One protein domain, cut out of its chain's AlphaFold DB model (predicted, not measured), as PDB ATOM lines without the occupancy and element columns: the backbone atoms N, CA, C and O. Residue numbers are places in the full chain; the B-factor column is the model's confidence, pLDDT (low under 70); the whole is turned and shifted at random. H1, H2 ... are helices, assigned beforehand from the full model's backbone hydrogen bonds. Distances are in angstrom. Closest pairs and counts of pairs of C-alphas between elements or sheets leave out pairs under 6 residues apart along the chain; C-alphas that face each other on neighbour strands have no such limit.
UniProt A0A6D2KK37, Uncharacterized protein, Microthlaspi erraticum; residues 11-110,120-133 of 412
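What this domain is: This is residues 11 to 110 and 120 to 133 of the 412 residues of an uncharacterized protein of Microthlaspi erraticum (UniProt A0A6D2KK37). Three short helices make the core: H3 lies in the middle, and H1 and H2 pack on it at steep angles without meeting each other. H4 and H5 extend from this core as two separate arms, H4 leading away from H3 and H5 turning off from the end of H2, and the free residues 105 to 110 and 128 to 133 stick out. Long loops, residues 21 to 37 and 73 to 94, join H1 to H2 and H3 to H4. The printed part has 114 residues with five named helices in the order H1, H2, H3, H4, H5 and no named strand, and its class is all helix. The whole is compact, with a radius of gyration of the C-alphas of 15.0 A and spans of 42 by 32 by 28 A.

Where its parts are: H1 is residues 11 to 20, 14.5 A from first to last C-alpha, and begins with C-alpha 11 at (116.237, 98.669, 141.409). H2 is residues 38 to 50, 18.2 A long. H3 is residues 62 to 72, 15.1 A long, with C-alpha 62 at (124.680, 105.212, 147.496). H4, the longest helix with 16 residues, is residues 95 to 110 and measures 21.9 A. H5 is residues 122 to 131, 14.0 A long, and ends with C-alpha 131 at (151.984, 98.439, 152.671).

How they stand to each other: H3 is the hub, touching three other helices. H1 and H3 touch, the closest C-alphas being those of Val 16 and Asp 69, 6.4 A apart, and run the same way at a steep tilt of 64 degrees. H2 and H3 touch, closest at the C-alphas of Ala 48 and Glu 64, 6.6 A apart, and run opposite ways at a steep tilt of 53 degrees. H3 and H4 form a helical hairpin but only just touch, with 3 pairs of C-alphas within 8 A. H4 touches H3 with residue 96 alone, and the closest C-alphas of the two helices are those of Gly 63 and Pro 96, 6.5 A apart. They run opposite ways at a shallow tilt of 33 degrees, only just short of steep. H2, with residues 49 to 50 alone, and H5 touch only at their ends, about perpendicular at 87 degrees, with the C-alphas of Thr 50 and Gly 123 closest at 4.1 A. H1 and H2 are apart, only just, at 8.1 A; H4 and H5 are apart. In H1, H2, H3 and H4 every O i to N i+4 pair is within hydrogen-bond range; in H5, 5 of 6 are.

The domain as a whole: The two C-alphas farthest apart are those of Gly 82 and Gly 133, 45.3 A. Residues 111 to 119 are not printed, and C-alphas 110 and 120 are 15.4 A apart across this cut, which lies in the link from H4 to H5. The links H1 to H2, H2 to H3 and H3 to H4 are long. The mean pLDDT of the printed part is 78.2, and confidence is low, under 70, at residues 55 to 56, 77 to 94 and 96.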
ATOM      1  N   ASN A  11     116.824  99.980 141.108       71.62
ATOM      2  CA  ASN A  11     116.237  98.669 141.409       71.62
ATOM      3  C   ASN A  11     117.224  97.597 141.934       71.62
ATOM      4  O   ASN A  11     116.783  96.610 142.521       71.62
ATOM      5  N   GLU A  12     118.531  97.716 141.680       74.69
ATOM      6  CA  GLU A  12     119.573  96.875 142.291       74.69
ATOM      7  C   GLU A  12     119.923  97.371 143.696       74.69
ATOM      8  O   GLU A  12     119.907  96.573 144.630       74.69
ATOM      9  N   LEU A  13     120.135  98.678 143.879       78.44
ATOM     10  CA  LEU A  13     120.377  99.283 145.197       78.44
ATOM     11  C   LEU A  13     119.211  99.012 146.160       78.44
ATOM     12  O   LEU A  13     119.436  98.577 147.288       78.44
ATOM     13  N   GLN A  14     117.968  99.170 145.690       83.00
ATOM     14  CA  GLN A  14     116.752  98.813 146.427       83.00
ATOM     15  C   GLN A  14     116.721  97.313 146.787       83.00
ATOM     16  O   GLN A  14     116.368  96.953 147.907       83.00
ATOM     17  N   SER A  15     117.140  96.429 145.871       81.31
ATOM     18  CA  SER A  15     117.175  94.974 146.094       81.31
ATOM     19  C   SER A  15     118.226  94.549 147.124       81.31
ATOM     20  O   SER A  15     117.970  93.650 147.928       81.31
ATOM     21  N   VAL A  16     119.413  95.161 147.104       83.94
ATOM     22  CA  VAL A  16     120.466  94.915 148.102       83.94
ATOM     23  C   VAL A  16     120.037  95.462 149.457       83.94
ATOM     24  O   VAL A  16     120.128  94.761 150.459       83.94
ATOM     25  N   TRP A  17     119.496  96.678 149.483       88.31
ATOM     26  CA  TRP A  17     119.040  97.320 150.708       88.31
ATOM     27  C   TRP A  17     117.898  96.551 151.386       88.31
ATOM     28  O   TRP A  17     118.028  96.225 152.560       88.31
ATOM     29  N   ALA A  18     116.858  96.135 150.657       86.38
ATOM     30  CA  ALA A  18     115.781  95.291 151.199       86.38
ATOM     31  C   ALA A  18     116.277  93.920 151.712       86.38
ATOM     32  O   ALA A  18     115.678  93.320 152.608       86.38
ATOM     33  N   THR A  19     117.402  93.428 151.179       84.88
ATOM     34  CA  THR A  19     118.051  92.201 151.667       84.88
ATOM     35  C   THR A  19     118.737  92.405 153.028       84.88
ATOM     36  O   THR A  19     118.865  91.440 153.769       84.88
ATOM     37  N   ILE A  20     119.136  93.630 153.402       88.06
ATOM     38  CA  ILE A  20     119.895  93.914 154.644       88.06
ATOM     39  C   ILE A  20     119.184  94.854 155.639       88.06
ATOM     40  O   ILE A  20     119.654  95.009 156.767       88.06
ATOM     41  N   ALA A  21     118.082  95.490 155.237       87.75
ATOM     42  CA  ALA A  21     117.309  96.498 155.967       87.75
ATOM     43  C   ALA A  21     115.802  96.398 155.631       87.75
ATOM     44  O   ALA A  21     115.404  95.596 154.785       87.75
ATOM     45  N   GLU A  22     114.936  97.120 156.354       72.31
ATOM     46  CA  GLU A  22     113.463  96.960 156.269       72.31
ATOM     47  C   GLU A  22     112.750  97.995 155.383       72.31
ATOM     48  O   GLU A  22     111.774  97.667 154.715       72.31
ATOM     49  N   GLU A  23     113.222  99.242 155.370       75.62
ATOM     50  CA  GLU A  23     112.632 100.330 154.575       75.62
ATOM     51  C   GLU A  23     113.165 100.348 153.133       75.62
ATOM     52  O   GLU A  23     114.153  99.690 152.817       75.62
ATOM     53  N   GLY A  24     112.569 101.160 152.253       80.38
ATOM     54  CA  GLY A  24     113.160 101.469 150.944       80.38
ATOM     55  C   GLY A  24     114.479 102.249 151.068       80.38
ATOM     56  O   GLY A  24     114.685 103.005 152.022       80.38
ATOM     57  N   PHE A  25     115.379 102.083 150.099       84.44
ATOM     58  CA  PHE A  25     116.641 102.818 150.057       84.44
ATOM     59  C   PHE A  25     116.426 104.269 149.623       84.44
ATOM     60  O   PHE A  25     115.673 104.558 148.692       84.44
ATOM     61  N   SER A  26     117.147 105.187 150.261       83.25
ATOM     62  CA  SER A  26     117.268 106.576 149.843       83.25
ATOM     63  C   SER A  26     118.583 107.152 150.371       83.25
ATOM     64  O   SER A  26     118.757 107.290 151.580       83.25
ATOM     65  N   SER A  27     119.482 107.533 149.458       73.62
ATOM     66  CA  SER A  27     120.864 107.986 149.731       73.62
ATOM     67  C   SER A  27     120.992 109.145 150.744       73.62
ATOM     68  O   SER A  27     122.065 109.372 151.294       73.62
ATOM     69  N   SER A  28     119.907 109.882 151.019       72.12
ATOM     70  CA  SER A  28     119.856 110.964 152.017       72.12
ATOM     71  C   SER A  28     119.009 110.665 153.262       72.12
ATOM     72  O   SER A  28     119.094 111.416 154.234       72.12
ATOM     73  N   ARG A  29     118.188 109.602 153.263       81.44
ATOM     74  CA  ARG A  29     117.234 109.291 154.351       81.44
ATOM     75  C   ARG A  29     117.498 107.959 155.049       81.44
ATOM     76  O   ARG A  29     117.180 107.843 156.232       81.44
ATOM     77  N   SER A  30     118.070 106.976 154.353       87.69
ATOM     78  CA  SER A  30     118.416 105.675 154.927       87.69
ATOM     79  C   SER A  30     119.475 105.836 156.017       87.69
ATOM     80  O   SER A  30     120.505 106.491 155.832       87.69
ATOM     81  N   LYS A  31     119.218 105.233 157.177       89.69
ATOM     82  CA  LYS A  31     120.059 105.287 158.374       89.69
ATOM     83  C   LYS A  31     120.880 104.009 158.481       89.69
ATOM     84  O   LYS A  31     120.339 102.917 158.353       89.69
ATOM     85  N   ALA A  32     122.153 104.114 158.852       87.44
ATOM     86  CA  ALA A  32     123.003 102.945 159.101       87.44
ATOM     87  C   ALA A  32     122.422 102.001 160.177       87.44
ATOM     88  O   ALA A  32     122.663 100.798 160.155       87.44
ATOM     89  N   ALA A  33     121.614 102.529 161.105       86.81
ATOM     90  CA  ALA A  33     120.919 101.743 162.125       86.81
ATOM     91  C   ALA A  33     119.839 100.788 161.568       86.81
ATOM     92  O   ALA A  33     119.502  99.823 162.245       86.81
ATOM     93  N   GLN A  34     119.329 101.016 160.348       89.44
ATOM     94  CA  GLN A  34     118.335 100.148 159.696       89.44
ATOM     95  C   GLN A  34     118.949  98.849 159.144       89.44
ATOM     96  O   GLN A  34     118.217  97.902 158.877       89.44
ATOM     97  N   ILE A  35     120.281  98.772 159.001       90.94
ATOM     98  CA  ILE A  35     120.977  97.533 158.625       90.94
ATOM     99  C   ILE A  35     120.816  96.527 159.770       90.94
ATOM    100  O   ILE A  35     121.326  96.771 160.869       90.94
ATOM    101  N   ARG A  36     120.128  95.405 159.526       91.25
ATOM    102  CA  ARG A  36     119.821  94.379 160.538       91.25
ATOM    103  C   ARG A  36     121.087  93.702 161.064       91.25
ATOM    104  O   ARG A  36     121.297  93.668 162.273       91.25
ATOM    105  N   SER A  37     121.958  93.222 160.172       91.44
ATOM    106  CA  SER A  37     123.158  92.456 160.544       91.44
ATOM    107  C   SER A  37     124.214  93.298 161.290       91.44
ATOM    108  O   SER A  37     124.649  94.329 160.763       91.44
ATOM    109  N   PRO A  38     124.723  92.851 162.460       90.81
ATOM    110  CA  PRO A  38     125.788  93.544 163.188       90.81
ATOM    111  C   PRO A  38     127.105  93.574 162.411       90.81
ATOM    112  O   PRO A  38     127.821  94.575 162.459       90.81
ATOM    113  N   VAL A  39     127.409  92.510 161.658       90.31
ATOM    114  CA  VAL A  39     128.623  92.430 160.834       90.31
ATOM    115  C   VAL A  39     128.543  93.429 159.687       90.31
ATOM    116  O   VAL A  39     129.458  94.231 159.519       90.31
ATOM    117  N   LEU A  40     127.432  93.461 158.947       91.69
ATOM    118  CA  LEU A  40     127.277  94.398 157.829       91.69
ATOM    119  C   LEU A  40     127.206  95.852 158.306       91.69
ATOM    120  O   LEU A  40     127.749  96.735 157.645       91.69
ATOM    121  N   ARG A  41     126.624  96.113 159.485       91.31
ATOM    122  CA  ARG A  41     126.616  97.450 160.091       91.31
ATOM    123  C   ARG A  41     128.004  97.879 160.604       91.31
ATOM    124  O   ARG A  41     128.316  99.067 160.561       91.31
ATOM    125  N   TYR A  42     128.864  96.950 161.039       90.31
ATOM    126  CA  TYR A  42     130.280  97.242 161.316       90.31
ATOM    127  C   TYR A  42     131.056  97.527 160.022       90.31
ATOM    128  O   TYR A  42     131.737  98.547 159.932       90.31
ATOM    129  N   VAL A  43     130.901  96.673 159.002       89.75
ATOM    130  CA  VAL A  43     131.545  96.833 157.688       89.75
ATOM    131  C   VAL A  43     131.139  98.156 157.039       89.75
ATOM    132  O   VAL A  43     132.017  98.894 156.609       89.75
ATOM    133  N   HIS A  44     129.853  98.525 157.052       90.56
ATOM    134  CA  HIS A  44     129.376  99.838 156.595       90.56
ATOM    135  C   HIS A  44     130.155 100.989 157.241       90.56
ATOM    136  O   HIS A  44     130.715 101.830 156.540       90.56
ATOM    137  N   LYS A  45     130.237 101.008 158.575       89.12
ATOM    138  CA  LYS A  45     130.911 102.086 159.307       89.12
ATOM    139  C   LYS A  45     132.422 102.075 159.094       89.12
ATOM    140  O   LYS A  45     133.019 103.151 159.089       89.12
ATOM    141  N   ALA A  46     133.034 100.912 158.875       86.31
ATOM    142  CA  ALA A  46     134.421 100.824 158.435       86.31
ATOM    143  C   ALA A  46     134.589 101.476 157.050       86.31
ATOM    144  O   ALA A  46     135.338 102.439 156.943       86.31
ATOM    145  N   LEU A  47     133.825 101.042 156.036       86.81
ATOM    146  CA  LEU A  47     133.861 101.575 154.664       86.81
ATOM    147  C   LEU A  47     133.613 103.094 154.605       86.81
ATOM    148  O   LEU A  47     134.324 103.811 153.901       86.81
ATOM    149  N   ALA A  48     132.639 103.603 155.365       87.69
ATOM    150  CA  ALA A  48     132.310 105.027 155.416       87.69
ATOM    151  C   ALA A  48     133.432 105.880 156.042       87.69
ATOM    152  O   ALA A  48     133.689 106.994 155.583       87.69
ATOM    153  N   ASN A  49     134.142 105.354 157.049       82.88
ATOM    154  CA  ASN A  49     135.311 106.017 157.634       82.88
ATOM    155  C   ASN A  49     136.572 105.869 156.764       82.88
ATOM    156  O   ASN A  49     137.359 106.813 156.684       82.88
ATOM    157  N   THR A  50     136.798 104.709 156.131       81.44
ATOM    158  CA  THR A  50     138.016 104.458 155.346       81.44
ATOM    159  C   THR A  50     137.955 105.080 153.962       81.44
ATOM    160  O   THR A  50     138.839 105.865 153.633       81.44
ATOM    161  N   PHE A  51     136.934 104.752 153.166       82.06
ATOM    162  CA  PHE A  51     136.861 105.130 151.756       82.06
ATOM    163  C   PHE A  51     136.213 106.494 151.534       82.06
ATOM    164  O   PHE A  51     136.735 107.259 150.737       82.06
ATOM    165  N   PHE A  52     135.159 106.840 152.279       81.56
ATOM    166  CA  PHE A  52     134.425 108.110 152.120       81.56
ATOM    167  C   PHE A  52     134.814 109.191 153.150       81.56
ATOM    168  O   PHE A  52     134.202 110.257 153.207       81.56
ATOM    169  N   ALA A  53     135.812 108.912 154.002       81.25
ATOM    170  CA  ALA A  53     136.358 109.823 155.018       81.25
ATOM    171  C   ALA A  53     135.309 110.482 155.953       81.25
ATOM    172  O   ALA A  53     135.548 111.557 156.522       81.25
ATOM    173  N   ARG A  54     134.137 109.853 156.127       79.94
ATOM    174  CA  ARG A  54     132.976 110.425 156.823       79.94
ATOM    175  C   ARG A  54     133.102 110.313 158.339       79.94
ATOM    176  O   ARG A  54     132.897 109.248 158.909       79.94
ATOM    177  N   LYS A  55     133.269 111.457 159.012       69.56
ATOM    178  CA  LYS A  55     133.182 111.556 160.485       69.56
ATOM    179  C   LYS A  55     131.791 111.229 161.055       69.56
ATOM    180  O   LYS A  55     131.686 110.895 162.228       69.56
ATOM    181  N   ALA A  56     130.733 111.357 160.250       68.88
ATOM    182  CA  ALA A  56     129.351 111.098 160.647       68.88
ATOM    183  C   ALA A  56     128.724 110.026 159.742       68.88
ATOM    184  O   ALA A  56     128.384 110.291 158.584       68.88
ATOM    185  N   THR A  57     128.562 108.821 160.289       77.25
ATOM    186  CA  THR A  57     128.110 107.594 159.600       77.25
ATOM    187  C   THR A  57     126.657 107.220 159.936       77.25
ATOM    188  O   THR A  57     126.264 106.060 159.851       77.25
ATOM    189  N   GLY A  58     125.847 108.200 160.363       80.62
ATOM    190  CA  GLY A  58     124.449 107.989 160.765       80.62
ATOM    191  C   GLY A  58     123.510 107.662 159.599       80.62
ATOM    192  O   GLY A  58     122.640 106.803 159.739       80.62
ATOM    193  N   THR A  59     123.710 108.303 158.444       86.88
ATOM    194  CA  THR A  59     123.075 107.952 157.161       86.88
ATOM    195  C   THR A  59     123.992 107.071 156.321       86.88
ATOM    196  O   THR A  59     125.213 107.128 156.487       86.88
ATOM    197  N   ILE A  60     123.417 106.307 155.393       87.44
ATOM    198  CA  ILE A  60     124.155 105.512 154.407       87.44
ATOM    199  C   ILE A  60     123.938 106.055 152.989       87.44
ATOM    200  O   ILE A  60     122.804 106.200 152.535       87.44
ATOM    201  N   ASN A  61     125.042 106.335 152.298       86.62
ATOM    202  CA  ASN A  61     125.031 106.891 150.944       86.62
ATOM    203  C   ASN A  61     125.057 105.786 149.876       86.62
ATOM    204  O   ASN A  61     125.497 104.663 150.117       86.62
ATOM    205  N   GLU A  62     124.674 106.125 148.648       84.00
ATOM    206  CA  GLU A  62     124.680 105.212 147.496       84.00
ATOM    207  C   GLU A  62     126.024 104.494 147.284       84.00
ATOM    208  O   GLU A  62     126.050 103.270 147.176       84.00
ATOM    209  N   GLY A  63     127.150 105.220 147.285       81.31
ATOM    210  CA  GLY A  63     128.487 104.626 147.124       81.31
ATOM    211  C   GLY A  63     128.848 103.614 148.220       81.31
ATOM    212  O   GLY A  63     129.549 102.637 147.962       81.31
ATOM    213  N   GLU A  64     128.310 103.790 149.427       87.19
ATOM    214  CA  GLU A  64     128.497 102.859 150.543       87.19
ATOM    215  C   GLU A  64     127.669 101.583 150.335       87.19
ATOM    216  O   GLU A  64     128.181 100.488 150.569       87.19
ATOM    217  N   VAL A  65     126.439 101.690 149.808       86.81
ATOM    218  CA  VAL A  65     125.645 100.520 149.381       86.81
ATOM    219  C   VAL A  65     126.312  99.796 148.208       86.81
ATOM    220  O   VAL A  65     126.345  98.569 148.210       86.81
ATOM    221  N   LYS A  66     126.908 100.515 147.244       83.62
ATOM    222  CA  LYS A  66     127.658  99.912 146.122       83.62
ATOM    223  C   LYS A  66     128.855  99.081 146.605       83.62
ATOM    224  O   LYS A  66     129.064  97.976 146.111       83.62
ATOM    225  N   LEU A  67     129.619  99.568 147.590       83.94
ATOM    226  CA  LEU A  67     130.716  98.789 148.187       83.94
ATOM    227  C   LEU A  67     130.217  97.620 149.055       83.94
ATOM    228  O   LEU A  67     130.871  96.576 149.081       83.94
ATOM    229  N   LEU A  68     129.067  97.754 149.728       86.75
ATOM    230  CA  LEU A  68     128.440  96.644 150.455       86.75
ATOM    231  C   LEU A  68     127.944  95.546 149.505       86.75
ATOM    232  O   LEU A  68     128.283  94.389 149.731       86.75
ATOM    233  N   ASP A  69     127.221  95.881 148.428       83.12
ATOM    234  CA  ASP A  69     126.831  94.923 147.381       83.12
ATOM    235  C   ASP A  69     128.052  94.156 146.875       83.12
ATOM    236  O   ASP A  69     128.076  92.933 146.920       83.12
ATOM    237  N   MET A  70     129.104  94.868 146.474       80.19
ATOM    238  CA  MET A  70     130.332  94.273 145.952       80.19
ATOM    239  C   MET A  70     130.990  93.276 146.926       80.19
ATOM    240  O   MET A  70     131.527  92.262 146.482       80.19
ATOM    241  N   GLY A  71     130.943  93.541 148.237       80.69
ATOM    242  CA  GLY A  71     131.475  92.645 149.271       80.69
ATOM    243  C   GLY A  71     130.545  91.487 149.660       80.69
ATOM    244  O   GLY A  71     131.027  90.439 150.078       80.69
ATOM    245  N   ILE A  72     129.229  91.659 149.515       83.56
ATOM    246  CA  ILE A  72     128.194  90.676 149.887       83.56
ATOM    247  C   ILE A  72     127.844  89.742 148.714       83.56
ATOM    248  O   ILE A  72     127.527  88.573 148.922       83.56
ATOM    249  N   LYS A  73     127.937  90.229 147.474       78.06
ATOM    250  CA  LYS A  73     127.662  89.504 146.225       78.06
ATOM    251  C   LYS A  73     128.360  88.133 146.119       78.06
ATOM    252  O   LYS A  73     127.652  87.185 145.814       78.06
ATOM    253  N   PRO A  74     129.664  87.949 146.430       77.62
ATOM    254  CA  PRO A  74     130.289  86.617 146.400       77.62
ATOM    255  C   PRO A  74     129.835  85.669 147.531       77.62
ATOM    256  O   PRO A  74     130.291  84.531 147.582       77.62
ATOM    257  N   ILE A  75     128.980  86.137 148.447       79.06
ATOM    258  CA  ILE A  75     128.482  85.406 149.621       79.06
ATOM    259  C   ILE A  75     126.993  85.030 149.454       79.06
ATOM    260  O   ILE A  75     126.536  84.017 149.976       79.06
ATOM    261  N   ILE A  76     126.220  85.830 148.709       74.50
ATOM    262  CA  ILE A  76     124.809  85.568 148.392       74.50
ATOM    263  C   ILE A  76     124.687  84.772 147.086       74.50
ATOM    264  O   ILE A  76     125.106  85.234 146.031       74.50
ATOM    265  N   SER A  77     123.967  83.647 147.107       63.25
ATOM    266  CA  SER A  77     123.549  82.944 145.882       63.25
ATOM    267  C   SER A  77     122.342  83.600 145.188       63.25
ATOM    268  O   SER A  77     122.284  83.638 143.955       63.25
ATOM    269  N   ARG A  78     121.383  84.146 145.957       63.03
ATOM    270  CA  ARG A  78     120.189  84.852 145.455       63.03
ATOM    271  C   ARG A  78     119.739  85.994 146.381       63.03
ATOM    272  O   ARG A  78     119.584  85.798 147.580       63.03
ATOM    273  N   THR A  79     119.490  87.177 145.818       64.25
ATOM    274  CA  THR A  79     118.920  88.340 146.545       64.25
ATOM    275  C   THR A  79     117.446  88.130 146.924       64.25
ATOM    276  O   THR A  79     116.763  87.323 146.294       64.25
ATOM    277  N   VAL A  80     116.909  88.903 147.884       62.06
ATOM    278  CA  VAL A  80     115.479  88.825 148.278       62.06
ATOM    279  C   VAL A  80     114.528  89.063 147.094       62.06
ATOM    280  O   VAL A  80     113.494  88.409 146.999       62.06
ATOM    281  N   MET A  81     114.905  89.908 146.127       59.72
ATOM    282  CA  MET A  81     114.145  90.122 144.880       59.72
ATOM    283  C   MET A  81     114.388  89.037 143.811       59.72
ATOM    284  O   MET A  81     114.158  89.259 142.624       59.72
ATOM    285  N   GLY A  82     114.893  87.867 144.204       57.25
ATOM    286  CA  GLY A  82     114.965  86.667 143.375       57.25
ATOM    287  C   GLY A  82     116.127  86.590 142.379       57.25
ATOM    288  O   GLY A  82     116.250  85.561 141.714       57.25
ATOM    289  N   ARG A  83     116.992  87.607 142.268       58.91
ATOM    290  CA  ARG A  83     118.107  87.620 141.296       58.91
ATOM    291  C   ARG A  83     119.269  86.739 141.761       58.91
ATOM    292  O   ARG A  83     119.691  86.891 142.909       58.91
ATOM    293  N   SER A  84     119.769  85.859 140.892       53.19
ATOM    294  CA  SER A  84     120.924  84.977 141.130       53.19
ATOM    295  C   SER A  84     122.265  85.713 140.988       53.19
ATOM    296  O   SER A  84     122.350  86.736 140.312       53.19
ATOM    297  N   SER A  85     123.324  85.185 141.613       52.12
ATOM    298  CA  SER A  85     124.688  85.737 141.493       52.12
ATOM    299  C   SER A  85     125.505  85.172 140.314       52.12
ATOM    300  O   SER A  85     126.628  85.614 140.074       52.12
ATOM    301  N   GLU A  86     124.973  84.193 139.582       47.22
ATOM    302  CA  GLU A  86     125.739  83.357 138.641       47.22
ATOM    303  C   GLU A  86     126.040  84.032 137.288       47.22
ATOM    304  O   GLU A  86     126.959  83.614 136.591       47.22
ATOM    305  N   GLU A  87     125.338  85.113 136.926       46.72
ATOM    306  CA  GLU A  87     125.600  85.874 135.687       46.72
ATOM    307  C   GLU A  87     126.838  86.795 135.773       46.72
ATOM    308  O   GLU A  87     127.184  87.455 134.793       46.72
ATOM    309  N   ILE A  88     127.488  86.909 136.941       46.09
ATOM    310  CA  ILE A  88     128.332  88.072 137.271       46.09
ATOM    311  C   ILE A  88     129.788  87.680 137.560       46.09
ATOM    312  O   ILE A  88     130.321  87.875 138.652       46.09
ATOM    313  N   VAL A  89     130.474  87.214 136.515       45.94
ATOM    314  CA  VAL A  89     131.935  87.332 136.411       45.94
ATOM    315  C   VAL A  89     132.244  88.388 135.353       45.94
ATOM    316  O   VAL A  89     131.868  88.203 134.206       45.94
ATOM    317  N   HIS A  90     132.901  89.487 135.755       42.44
ATOM    318  CA  HIS A  90     133.968  90.216 135.033       42.44
ATOM    319  C   HIS A  90     134.132  91.662 135.559       42.44
ATOM    320  O   HIS A  90     133.295  92.530 135.339       42.44
ATOM    321  N   ALA A  91     135.280  91.932 136.191       42.28
ATOM    322  CA  ALA A  91     135.998  93.219 136.193       42.28
ATOM    323  C   ALA A  91     135.297  94.538 136.636       42.28
ATOM    324  O   ALA A  91     135.874  95.604 136.435       42.28
ATOM    325  N   GLY A  92     134.134  94.519 137.298       48.91
ATOM    326  CA  GLY A  92     133.516  95.740 137.862       48.91
ATOM    327  C   GLY A  92     134.100  96.219 139.207       48.91
ATOM    328  O   GLY A  92     133.953  97.385 139.577       48.91
ATOM    329  N   ASN A  93     134.784  95.328 139.934       59.00
ATOM    330  CA  ASN A  93     134.989  95.362 141.396       59.00
ATOM    331  C   ASN A  93     135.952  96.445 141.942       59.00
ATOM    332  O   ASN A  93     136.422  96.339 143.072       59.00
ATOM    333  N   LEU A  94     136.291  97.465 141.154       63.00
ATOM    334  CA  LEU A  94     137.099  98.609 141.595       63.00
ATOM    335  C   LEU A  94     136.493  99.960 141.193       63.00
ATOM    336  O   LEU A  94     137.008 100.989 141.620       63.00
ATOM    337  N   MET A  95     135.403 100.000 140.415       70.00
ATOM    338  CA  MET A  95     134.876 101.264 139.887       70.00
ATOM    339  C   MET A  95     134.421 102.255 140.973       70.00
ATOM    340  O   MET A  95     134.905 103.383 140.923       70.00
ATOM    341  N   PRO A  96     133.641 101.880 142.012       69.94
ATOM    342  CA  PRO A  96     133.277 102.824 143.078       69.94
ATOM    343  C   PRO A  96     134.492 103.346 143.865       69.94
ATOM    344  O   PRO A  96     134.505 104.488 144.311       69.94
ATOM    345  N   LEU A  97     135.546 102.530 144.002       74.25
ATOM    346  CA  LEU A  97     136.806 102.940 144.631       74.25
ATOM    347  C   LEU A  97     137.592 103.915 143.740       74.25
ATOM    348  O   LEU A  97     138.137 104.900 144.231       74.25
ATOM    349  N   LEU A  98     137.650 103.664 142.430       78.25
ATOM    350  CA  LEU A  98     138.307 104.544 141.463       78.25
ATOM    351  C   LEU A  98     137.564 105.877 141.307       78.25
ATOM    352  O   LEU A  98     138.213 106.915 141.205       78.25
ATOM    353  N   GLU A  99     136.231 105.865 141.338       78.19
ATOM    354  CA  GLU A  99     135.386 107.064 141.353       78.19
ATOM    355  C   GLU A  99     135.638 107.913 142.605       78.19
ATOM    356  O   GLU A  99     135.840 109.120 142.487       78.19
ATOM    357  N   GLU A 100     135.741 107.297 143.784       80.56
ATOM    358  CA  GLU A 100     136.043 108.010 145.029       80.56
ATOM    359  C   GLU A 100     137.491 108.550 145.054       80.56
ATOM    360  O   GLU A 100     137.738 109.699 145.423       80.56
ATOM    361  N   LEU A 101     138.471 107.796 144.542       82.75
ATOM    362  CA  LEU A 101     139.845 108.288 144.360       82.75
ATOM    363  C   LEU A 101     139.928 109.443 143.338       82.75
ATOM    364  O   LEU A 101     140.705 110.386 143.520       82.75
ATOM    365  N   LEU A 102     139.102 109.417 142.285       84.44
ATOM    366  CA  LEU A 102     138.937 110.521 141.335       84.44
ATOM    367  C   LEU A 102     138.230 111.728 141.972       84.44
ATOM    368  O   LEU A 102     138.617 112.866 141.688       84.44
ATOM    369  N   SER A 103     137.263 111.503 142.865       83.81
ATOM    370  CA  SER A 103     136.605 112.534 143.675       83.81
ATOM    371  C   SER A 103     137.619 113.257 144.566       83.81
ATOM    372  O   SER A 103     137.727 114.486 144.507       83.81
ATOM    373  N   TYR A 104     138.477 112.522 145.285       83.94
ATOM    374  CA  TYR A 104     139.551 113.114 146.088       83.94
ATOM    375  C   TYR A 104     140.582 113.873 145.253       83.94
ATOM    376  O   TYR A 104     140.945 114.995 145.612       83.94
ATOM    377  N   LYS A 105     141.017 113.323 144.110       84.12
ATOM    378  CA  LYS A 105     141.913 114.020 143.172       84.12
ATOM    379  C   LYS A 105     141.302 115.338 142.682       84.12
ATOM    380  O   LYS A 105     141.984 116.363 142.651       84.12
ATOM    381  N   THR A 106     140.025 115.316 142.306       85.44
ATOM    382  CA  THR A 106     139.296 116.483 141.784       85.44
ATOM    383  C   THR A 106     139.075 117.526 142.874       85.44
ATOM    384  O   THR A 106     139.307 118.712 142.636       85.44
ATOM    385  N   THR A 107     138.716 117.093 144.083       83.31
ATOM    386  CA  THR A 107     138.575 117.946 145.269       83.31
ATOM    387  C   THR A 107     139.898 118.630 145.597       83.31
ATOM    388  O   THR A 107     139.965 119.854 145.543       83.31
ATOM    389  N   ALA A 108     140.973 117.867 145.817       82.00
ATOM    390  CA  ALA A 108     142.290 118.402 146.164       82.00
ATOM    391  C   ALA A 108     142.858 119.349 145.092       82.00
ATOM    392  O   ALA A 108     143.475 120.361 145.423       82.00
ATOM    393  N   TYR A 109     142.621 119.068 143.803       83.81
ATOM    394  CA  TYR A 109     143.000 119.986 142.729       83.81
ATOM    395  C   TYR A 109     142.160 121.271 142.744       83.81
ATOM    396  O   TYR A 109     142.701 122.355 142.522       83.81
ATOM    397  N   SER A 110     140.859 121.182 143.015       83.19
ATOM    398  CA  SER A 110     139.950 122.337 143.022       83.19
ATOM    399  C   SER A 110     140.193 123.256 144.223       83.19
ATOM    400  O   SER A 110     140.243 124.472 144.065       83.19
ATOM    401  N   SER A 120     140.674 114.553 154.627       71.38
ATOM    402  CA  SER A 120     140.550 113.545 155.698       71.38
ATOM    403  C   SER A 120     140.700 112.071 155.271       71.38
ATOM    404  O   SER A 120     140.274 111.173 155.992       71.38
ATOM    405  N   VAL A 121     141.382 111.794 154.155       76.38
ATOM    406  CA  VAL A 121     141.624 110.456 153.559       76.38
ATOM    407  C   VAL A 121     142.600 109.557 154.339       76.38
ATOM    408  O   VAL A 121     143.179 108.614 153.795       76.38
ATOM    409  N   GLY A 122     142.796 109.816 155.635       76.25
ATOM    410  CA  GLY A 122     143.722 109.068 156.490       76.25
ATOM    411  C   GLY A 122     143.433 107.564 156.532       76.25
ATOM    412  O   GLY A 122     144.369 106.776 156.657       76.25
ATOM    413  N   GLY A 123     142.170 107.160 156.357       78.12
ATOM    414  CA  GLY A 123     141.747 105.760 156.294       78.12
ATOM    415  C   GLY A 123     142.166 105.002 155.026       78.12
ATOM    416  O   GLY A 123     142.295 103.783 155.094       78.12
ATOM    417  N   ILE A 124     142.445 105.692 153.911       81.19
ATOM    418  CA  ILE A 124     143.043 105.091 152.701       81.19
ATOM    419  C   ILE A 124     144.572 105.198 152.754       81.19
ATOM    420  O   ILE A 124     145.284 104.231 152.489       81.19
ATOM    421  N   ILE A 125     145.091 106.372 153.133       81.19
ATOM    422  CA  ILE A 125     146.537 106.637 153.146       81.19
ATOM    423  C   ILE A 125     147.265 105.754 154.171       81.19
ATOM    424  O   ILE A 125     148.348 105.262 153.873       81.19
ATOM    425  N   THR A 126     146.680 105.501 155.348       82.06
ATOM    426  CA  THR A 126     147.325 104.699 156.406       82.06
ATOM    427  C   THR A 126     147.637 103.263 155.943       82.06
ATOM    428  O   THR A 126     148.807 102.887 156.008       82.06
ATOM    429  N   PRO A 127     146.682 102.474 155.397       78.44
ATOM    430  CA  PRO A 127     146.987 101.178 154.784       78.44
ATOM    431  C   PRO A 127     148.037 101.230 153.666       78.44
ATOM    432  O   PRO A 127     148.915 100.372 153.638       78.44
ATOM    433  N   ILE A 128     147.984 102.229 152.775       83.69
ATOM    434  CA  ILE A 128     148.944 102.361 151.662       83.69
ATOM    435  C   ILE A 128     150.364 102.602 152.188       83.69
ATOM    436  O   ILE A 128     151.304 101.952 151.737       83.69
ATOM    437  N   LEU A 129     150.530 103.495 153.167       84.94
ATOM    438  CA  LEU A 129     151.827 103.771 153.788       84.94
ATOM    439  C   LEU A 129     152.372 102.541 154.531       84.94
ATOM    440  O   LEU A 129     153.544 102.209 154.363       84.94
ATOM    441  N   CYS A 130     151.527 101.817 155.273       83.62
ATOM    442  CA  CYS A 130     151.916 100.554 155.907       83.62
ATOM    443  C   CYS A 130     152.352  99.496 154.876       83.62
ATOM    444  O   CYS A 130     153.370  98.836 155.075       83.62
ATOM    445  N   ALA A 131     151.629  99.356 153.758       84.31
ATOM    446  CA  ALA A 131     151.984  98.439 152.671       84.31
ATOM    447  C   ALA A 131     153.287  98.843 151.951       84.31
ATOM    448  O   ALA A 131     154.036  97.979 151.506       84.31
ATOM    449  N   ALA A 132     153.596 100.142 151.900       90.31
ATOM    450  CA  ALA A 132     154.872 100.682 151.429       90.31
ATOM    451  C   ALA A 132     156.013 100.601 152.473       90.31
ATOM    452  O   ALA A 132     157.079 101.178 152.264       90.31
ATOM    453  N   GLY A 133     155.807  99.918 153.608       86.31
ATOM    454  CA  GLY A 133     156.818  99.727 154.655       86.31
ATOM    455  C   GLY A 133     157.053 100.938 155.568       86.31
ATOM    456  O   GLY A 133     157.975 100.919 156.385       86.31
TER     457      GLY A 133